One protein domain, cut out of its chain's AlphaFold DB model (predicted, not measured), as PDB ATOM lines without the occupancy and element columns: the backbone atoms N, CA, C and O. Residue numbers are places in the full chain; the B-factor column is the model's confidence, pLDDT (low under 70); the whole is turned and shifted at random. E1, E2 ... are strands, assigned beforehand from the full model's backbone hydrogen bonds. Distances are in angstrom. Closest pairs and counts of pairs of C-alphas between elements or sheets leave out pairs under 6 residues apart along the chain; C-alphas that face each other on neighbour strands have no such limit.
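This is residues 9 to 67 of the 112 residues of an uncharacterized protein of Rhizobium leguminosarum (UniProt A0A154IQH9). One antiparallel sheet of four strands makes the body, a single wall with no named helix over either face. The long link of residues 18 to 30 loops out past one end of the sheet, carrying the chain from one edge strand, E1, to the other, E2; at the opposite end residues 62 to 67 trail away as a tail. The printed part has 59 residues with four named strands, E1, E2, E3 and E4 along the chain, set in the sheet as E1, E4, E3, E2; the class is all strand. The whole is loose, with a radius of gyration of the C-alphas of 13.6 A, and elongated, spanning 42 by 25 by 18 A.

Start with the longest strand by residues, E3, residues 38 to 49: find C-alpha 38 at (133.804, 151.380, 216.131) and follow the strand for 23.5 A to C-alpha 49. It bends by 107 degrees at residue 41. E4, residues 52 to 61, measures 22.0 A, bends by 61 degrees at residue 58 and ends with C-alpha 61 at (138.278, 153.339, 213.366). E2, residues 31 to 36, measures 16.6 A. E1, residues 13 to 17, measures 12.8 A and begins with C-alpha 13 at (140.290, 160.071, 210.256).

Look first at the inner strands, E3 and E4, a hairpin with a tight link and an angle of 168 degrees between directions. Here N 45 and O 57 are within hydrogen-bond range at 2.8 A, and C-alphas 59 and 41 face each other at 4.1 A. E2 and E3 form another hairpin, also at 168 degrees, where you find N 46 and O 34 at 2.9 A. E2, E3 and E4 are a meander, each strand the antiparallel neighbour of the one before. At the other edge, E1 is antiparallel to E4 at 175 degrees; N 14 and O 58 are 2.8 A apart, and N 56 and O 16 are 2.9 A apart. The four strands make a Greek key, a meander of three strands in a row with a further strand, E1, antiparallel to E4. The edge strands E1 and E2 are apart.

The sheet is twisted, its C-alphas lying up to 4.3 A off the best plane. The link from E1 to E2 is long; its C-alphas lie 12 to 24 A from the mean of the C-alphas. The two C-alphas farthest apart, those of Glu 26 and Leu 67, are 43.3 A from each other. The printed part has no cut. In this predicted model the mean pLDDT of the printed part is 93.2, and no printed residue is under 70.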
ATOM      1  N   CYS A   9     140.024 156.000 201.790       73.94
ATOM      2  CA  CYS A   9     139.472 155.359 202.993       73.94
ATOM      3  C   CYS A   9     139.857 156.050 204.315       73.94
ATOM      4  O   CYS A   9     139.229 155.787 205.335       73.94
ATOM      5  N   ALA A  10     140.864 156.929 204.312       81.88
ATOM      6  CA  ALA A  10     141.340 157.630 205.499       81.88
ATOM      7  C   ALA A  10     140.719 159.031 205.685       81.88
ATOM      8  O   ALA A  10     141.013 159.695 206.673       81.88
ATOM      9  N   GLN A  11     139.841 159.479 204.778       86.62
ATOM     10  CA  GLN A  11     139.243 160.824 204.795       86.62
ATOM     11  C   GLN A  11     138.481 161.160 206.089       86.62
ATOM     12  O   GLN A  11     138.393 162.326 206.465       86.62
ATOM     13  N   ALA A  12     137.927 160.148 206.760       88.94
ATOM     14  CA  ALA A  12     137.167 160.294 208.001       88.94
ATOM     15  C   ALA A  12     138.028 160.142 209.270       88.94
ATOM     16  O   ALA A  12     137.480 159.949 210.355       88.94
ATOM     17  N   LEU A  13     139.358 160.175 209.139       92.75
ATOM     18  CA  LEU A  13     140.290 160.071 210.256       92.75
ATOM     19  C   LEU A  13     140.933 161.428 210.558       92.75
ATOM     20  O   LEU A  13     141.302 162.181 209.658       92.75
ATOM     21  N   SER A  14     141.129 161.701 211.841       94.88
ATOM     22  CA  SER A  14     141.988 162.770 212.342       94.88
ATOM     23  C   SER A  14     143.172 162.137 213.054       94.88
ATOM     24  O   SER A  14     142.982 161.341 213.970       94.88
ATOM     25  N   VAL A  15     144.397 162.457 212.630       95.25
ATOM     26  CA  VAL A  15     145.619 161.856 213.180       95.25
ATOM     27  C   VAL A  15     146.520 162.948 213.736       95.25
ATOM     28  O   VAL A  15     147.005 163.817 213.012       95.25
ATOM     29  N   THR A  16     146.800 162.861 215.033       96.44
ATOM     30  CA  THR A  16     147.786 163.689 215.724       96.44
ATOM     31  C   THR A  16     149.015 162.853 216.043       96.44
ATOM     32  O   THR A  16     148.931 161.844 216.744       96.44
ATOM     33  N   ARG A  17     150.179 163.296 215.564       96.94
ATOM     34  CA  ARG A  17     151.475 162.725 215.937       96.94
ATOM     35  C   ARG A  17     152.147 163.594 216.995       96.94
ATOM     36  O   ARG A  17     152.297 164.802 216.793       96.94
ATOM     37  N   TYR A  18     152.577 162.955 218.080       97.19
ATOM     38  CA  TYR A  18     153.301 163.583 219.185       97.19
ATOM     39  C   TYR A  18     154.792 163.243 219.136       97.19
ATOM     40  O   TYR A  18     155.621 164.135 219.268       97.19
ATOM     41  N   ASN A  19     155.132 161.975 218.882       97.62
ATOM     42  CA  ASN A  19     156.510 161.483 218.842       97.62
ATOM     43  C   ASN A  19     156.725 160.481 217.694       97.62
ATOM     44  O   ASN A  19     155.794 160.076 216.992       97.62
ATOM     45  N   SER A  20     157.981 160.102 217.466       96.50
ATOM     46  CA  SER A  20     158.341 158.956 216.622       96.50
ATOM     47  C   SER A  20     158.342 157.678 217.448       96.50
ATOM     48  O   SER A  20     158.667 157.720 218.633       96.50
ATOM     49  N   LEU A  21     158.030 156.548 216.811       95.62
ATOM     50  CA  LEU A  21     158.310 155.248 217.412       95.62
ATOM     51  C   LEU A  21     159.818 155.121 217.694       95.62
ATOM     52  O   LEU A  21     160.623 155.638 216.912       95.62
ATOM     53  N   PRO A  22     160.200 154.461 218.799       95.44
ATOM     54  CA  PRO A  22     161.591 154.129 219.053       95.44
ATOM     55  C   PRO A  22     162.130 153.155 217.998       95.44
ATOM     56  O   PRO A  22     161.370 152.447 217.339       95.44
ATOM     57  N   ASP A  23     163.456 153.102 217.884       93.25
ATOM     58  CA  ASP A  23     164.140 152.030 217.160       93.25
ATOM     59  C   ASP A  23     163.719 150.659 217.734       93.25
ATOM     60  O   ASP A  23     163.834 150.472 218.950       93.25
ATOM     61  N   PRO A  24     163.196 149.726 216.917       89.44
ATOM     62  CA  PRO A  24     162.777 148.410 217.388       89.44
ATOM     63  C   PRO A  24     163.939 147.428 217.627       89.44
ATOM     64  O   PRO A  24     163.688 146.316 218.093       89.44
ATOM     65  N   PHE A  25     165.183 147.774 217.281       91.00
ATOM     66  CA  PHE A  25     166.329 146.869 217.391       91.00
ATOM     67  C   PHE A  25     167.049 146.972 218.745       91.00
ATOM     68  O   PHE A  25     167.120 148.028 219.365       91.00
ATOM     69  N   GLU A  26     167.599 145.837 219.192       89.06
ATOM     70  CA  GLU A  26     168.520 145.706 220.340       89.06
ATOM     71  C   GLU A  26     168.001 146.172 221.715       89.06
ATOM     72  O   GLU A  26     168.769 146.264 222.672       89.06
ATOM     73  N   LYS A  27     166.690 146.391 221.866       93.62
ATOM     74  CA  LYS A  27     166.073 146.741 223.151       93.62
ATOM     75  C   LYS A  27     164.643 146.232 223.288       93.62
ATOM     76  O   LYS A  27     163.975 145.924 222.306       93.62
ATOM     77  N   TRP A  28     164.167 146.193 224.528       96.12
ATOM     78  CA  TRP A  28     162.742 146.076 224.814       96.12
ATOM     79  C   TRP A  28     162.061 147.434 224.644       96.12
ATOM     80  O   TRP A  28     162.656 148.477 224.910       96.12
ATOM     81  N   THR A  29     160.814 147.415 224.189       96.38
ATOM     82  CA  THR A  29     159.946 148.593 224.139       96.38
ATOM     83  C   THR A  29     158.604 148.205 224.726       96.38
ATOM     84  O   THR A  29     157.985 147.243 224.262       96.38
ATOM     85  N   THR A  30     158.144 148.957 225.722       97.12
ATOM     86  CA  THR A  30     156.808 148.751 226.282       97.12
ATOM     87  C   THR A  30     155.809 149.537 225.453       97.12
ATOM     88  O   THR A  30     155.837 150.768 225.435       97.12
ATOM     89  N   MET A  31     154.928 148.822 224.757       97.19
ATOM     90  CA  MET A  31     153.876 149.415 223.934       97.19
ATOM     91  C   MET A  31     152.540 149.364 224.671       97.19
ATOM     92  O   MET A  31     152.137 148.299 225.137       97.19
ATOM     93  N   VAL A  32     151.819 150.485 224.707       97.75
ATOM     94  CA  VAL A  32     150.433 150.536 225.197       97.75
ATOM     95  C   VAL A  32     149.519 151.034 224.091       97.75
ATOM     96  O   VAL A  32     149.830 152.007 223.401       97.75
ATOM     97  N   TYR A  33     148.375 150.366 223.945       96.88
ATOM     98  CA  TYR A  33     147.344 150.698 222.971       96.88
ATOM     99  C   TYR A  33     146.008 150.886 223.687       96.88
ATOM    100  O   TYR A  33     145.498 149.950 224.300       96.88
ATOM    101  N   HIS A  34     145.423 152.077 223.577       97.31
ATOM    102  CA  HIS A  34     144.062 152.350 224.038       97.31
ATOM    103  C   HIS A  34     143.153 152.476 222.820       97.31
ATOM    104  O   HIS A  34     143.359 153.333 221.959       97.31
ATOM    105  N   LEU A  35     142.188 151.564 222.720       95.31
ATOM    106  CA  LEU A  35     141.430 151.334 221.499       95.31
ATOM    107  C   LEU A  35     139.930 151.439 221.770       95.31
ATOM    108  O   LEU A  35     139.397 150.753 222.639       95.31
ATOM    109  N   ARG A  36     139.235 152.224 220.945       94.50
ATOM    110  CA  ARG A  36     137.784 152.167 220.768       94.50
ATOM    111  C   ARG A  36     137.505 151.889 219.299       94.50
ATOM    112  O   ARG A  36     137.575 152.796 218.473       94.50
ATOM    113  N   LEU A  37     137.235 150.621 218.990       91.12
ATOM    114  CA  LEU A  37     137.147 150.138 217.615       91.12
ATOM    115  C   LEU A  37     135.691 150.089 217.130       91.12
ATOM    116  O   LEU A  37     135.018 149.071 217.291       91.12
ATOM    117  N   VAL A  38     135.203 151.190 216.558       90.62
ATOM    118  CA  VAL A  38     133.804 151.380 216.131       90.62
ATOM    119  C   VAL A  38     133.716 151.937 214.710       90.62
ATOM    120  O   VAL A  38     134.626 152.602 214.223       90.62
ATOM    121  N   SER A  39     132.602 151.665 214.027       89.94
ATOM    122  CA  SER A  39     132.367 152.091 212.640       89.94
ATOM    123  C   SER A  39     131.730 153.483 212.507       89.94
ATOM    124  O   SER A  39     131.215 153.814 211.440       89.94
ATOM    125  N   ASP A  40     131.698 154.270 213.580       90.88
ATOM    126  CA  ASP A  40     131.204 155.649 213.594       90.88
ATOM    127  C   ASP A  40     132.339 156.635 213.915       90.88
ATOM    128  O   ASP A  40     133.487 156.240 214.075       90.88
ATOM    129  N   GLN A  41     132.038 157.933 213.987       93.06
ATOM    130  CA  GLN A  41     133.051 158.981 214.167       93.06
ATOM    131  C   GLN A  41     133.665 159.035 215.580       93.06
ATOM    132  O   GLN A  41     134.520 159.879 215.832       93.06
ATOM    133  N   THR A  42     133.240 158.175 216.511       95.75
ATOM    134  CA  THR A  42     133.683 158.203 217.914       95.75
ATOM    135  C   THR A  42     134.853 157.267 218.210       95.75
ATOM    136  O   THR A  42     135.278 157.171 219.368       95.75
ATOM    137  N   GLY A  43     135.371 156.578 217.189       96.06
ATOM    138  CA  GLY A  43     136.492 155.659 217.320       96.06
ATOM    139  C   GLY A  43     137.786 156.353 217.728       96.06
ATOM    140  O   GLY A  43     137.988 157.547 217.494       96.06
ATOM    141  N   LEU A  44     138.657 155.579 218.375       97.12
ATOM    142  CA  LEU A  44     139.875 156.070 219.008       97.12
ATOM    143  C   LEU A  44     140.990 155.027 218.917       97.12
ATOM    144  O   LEU A  44     140.778 153.851 219.215       97.12
ATOM    145  N   ILE A  45     142.189 155.484 218.576       97.19
ATOM    146  CA  ILE A  45     143.441 154.764 218.793       97.19
ATOM    147  C   ILE A  45     144.416 155.730 219.451       97.19
ATOM    148  O   ILE A  45     144.778 156.744 218.857       97.19
ATOM    149  N   GLU A  46     144.894 155.397 220.640       98.12
ATOM    150  CA  GLU A  46     146.045 156.052 221.253       98.12
ATOM    151  C   GLU A  46     147.172 155.043 221.445       98.12
ATOM    152  O   GLU A  46     146.933 153.878 221.773       98.12
ATOM    153  N   ILE A  47     148.400 155.498 221.200       98.31
ATOM    154  CA  ILE A  47     149.600 154.662 221.236       98.31
ATOM    155  C   ILE A  47     150.644 155.337 222.115       98.31
ATOM    156  O   ILE A  47     150.957 156.511 221.900       98.31
ATOM    157  N   TRP A  48     151.229 154.574 223.035       98.62
ATOM    158  CA  TRP A  48     152.417 154.953 223.797       98.62
ATOM    159  C   TRP A  48     153.538 153.945 223.559       98.62
ATOM    160  O   TRP A  48     153.280 152.760 223.340       98.62
ATOM    161  N   ALA A  49     154.777 154.431 223.609       98.19
ATOM    162  CA  ALA A  49     155.982 153.613 223.627       98.19
ATOM    163  C   ALA A  49     156.916 154.141 224.720       98.19
ATOM    164  O   ALA A  49     157.224 155.336 224.733       98.19
ATOM    165  N   ASP A  50     157.331 153.272 225.639       97.12
ATOM    166  CA  ASP A  50     158.186 153.614 226.787       97.12
ATOM    167  C   ASP A  50     157.664 154.840 227.569       97.12
ATOM    168  O   ASP A  50     158.394 155.798 227.830       97.12
ATOM    169  N   GLY A  51     156.355 154.861 227.858       97.88
ATOM    170  CA  GLY A  51     155.691 155.954 228.582       97.88
ATOM    171  C   GLY A  51     155.490 157.244 227.776       97.88
ATOM    172  O   GLY A  51     154.928 158.214 228.279       97.88
ATOM    173  N   LYS A  52     155.917 157.302 226.508       98.06
ATOM    174  CA  LYS A  52     155.764 158.488 225.651       98.06
ATOM    175  C   LYS A  52     154.596 158.318 224.696       98.06
ATOM    176  O   LYS A  52     154.562 157.367 223.918       98.06
ATOM    177  N   LYS A  53     153.676 159.286 224.683       98.19
ATOM    178  CA  LYS A  53     152.569 159.322 223.718       98.19
ATOM    179  C   LYS A  53     153.126 159.459 222.300       98.19
ATOM    180  O   LYS A  53     153.870 160.393 222.011       98.19
ATOM    181  N   ILE A  54     152.789 158.526 221.417       98.56
ATOM    182  CA  ILE A  54     153.274 158.466 220.033       98.56
ATOM    183  C   ILE A  54     152.278 159.137 219.101       98.56
ATOM    184  O   ILE A  54     152.625 160.075 218.374       98.56
ATOM    185  N   SER A  55     151.024 158.697 219.154       98.06
ATOM    186  CA  SER A  55     149.965 159.208 218.293       98.06
ATOM    187  C   SER A  55     148.587 159.043 218.912       98.06
ATOM    188  O   SER A  55     148.360 158.145 219.723       98.06
ATOM    189  N   LYS A  56     147.665 159.880 218.446       97.88
ATOM    190  CA  LYS A  56     146.227 159.749 218.649       97.88
ATOM    191  C   LYS A  56     145.540 159.798 217.290       97.88
ATOM    192  O   LYS A  56     145.801 160.713 216.511       97.88
ATOM    193  N   THR A  57     144.668 158.838 217.033       96.94
ATOM    194  CA  THR A  57     143.808 158.784 215.853       96.94
ATOM    195  C   THR A  57     142.360 158.743 216.304       96.94
ATOM    196  O   THR A  57     142.005 157.936 217.160       96.94
ATOM    197  N   GLU A  58     141.531 159.592 215.718       96.94
ATOM    198  CA  GLU A  58     140.094 159.684 215.976       96.94
ATOM    199  C   GLU A  58     139.315 159.563 214.667       96.94
ATOM    200  O   GLU A  58     139.844 159.879 213.599       96.94
ATOM    201  N   GLY A  59     138.057 159.129 214.752       94.81
ATOM    202  CA  GLY A  59     137.150 159.039 213.610       94.81
ATOM    203  C   GLY A  59     136.593 157.633 213.422       94.81
ATOM    204  O   GLY A  59     136.349 156.924 214.393       94.81
ATOM    205  N   ILE A  60     136.388 157.227 212.168       93.06
ATOM    206  CA  ILE A  60     135.858 155.896 211.834       93.06
ATOM    207  C   ILE A  60     136.985 154.864 211.900       93.06
ATOM    208  O   ILE A  60     137.665 154.601 210.908       93.06
ATOM    209  N   VAL A  61     137.195 154.293 213.087       89.38
ATOM    210  CA  VAL A  61     138.278 153.339 213.366       89.38
ATOM    211  C   VAL A  61     137.679 152.001 213.781       89.38
ATOM    212  O   VAL A  61     137.533 151.712 214.958       89.38
ATOM    213  N   GLY A  62     137.280 151.181 212.814       85.44
ATOM    214  CA  GLY A  62     136.637 149.893 213.070       85.44
ATOM    215  C   GLY A  62     135.861 149.395 211.858       85.44
ATOM    216  O   GLY A  62     135.722 150.102 210.860       85.44
ATOM    217  N   PHE A  63     135.349 148.169 211.939       83.50
ATOM    218  CA  PHE A  63     134.489 147.616 210.896       83.50
ATOM    219  C   PHE A  63     133.029 147.617 211.346       83.50
ATOM    220  O   PHE A  63     132.727 147.438 212.526       83.50
ATOM    221  N   LYS A  64     132.117 147.820 210.394       84.50
ATOM    222  CA  LYS A  64     130.687 147.607 210.616       84.50
ATOM    223  C   LYS A  64     130.408 146.112 210.434       84.50
ATOM    224  O   LYS A  64     130.651 145.625 209.330       84.50
ATOM    225  N   PRO A  65     129.927 145.391 211.460       79.62
ATOM    226  CA  PRO A  65     129.707 143.961 211.339       79.62
ATOM    227  C   PRO A  65     128.666 143.638 210.276       79.62
ATOM    228  O   PRO A  65     127.631 144.303 210.181       79.62
ATOM    229  N   PHE A  66     128.972 142.629 209.464       78.00
ATOM    230  CA  PHE A  66     128.072 142.133 208.426       78.00
ATOM    231  C   PHE A  66     127.136 141.056 208.983       78.00
ATOM    232  O   PHE A  66     125.973 140.980 208.591       78.00
ATOM    233  N   LEU A  67     127.620 140.264 209.944       78.69
ATOM    234  CA  LEU A  67     126.849 139.235 210.640       78.69
ATOM    235  C   LEU A  67     126.673 139.574 212.121       78.69
ATOM    236  O   LEU A  67     127.516 140.213 212.755       78.69
TER     237      LEU A  67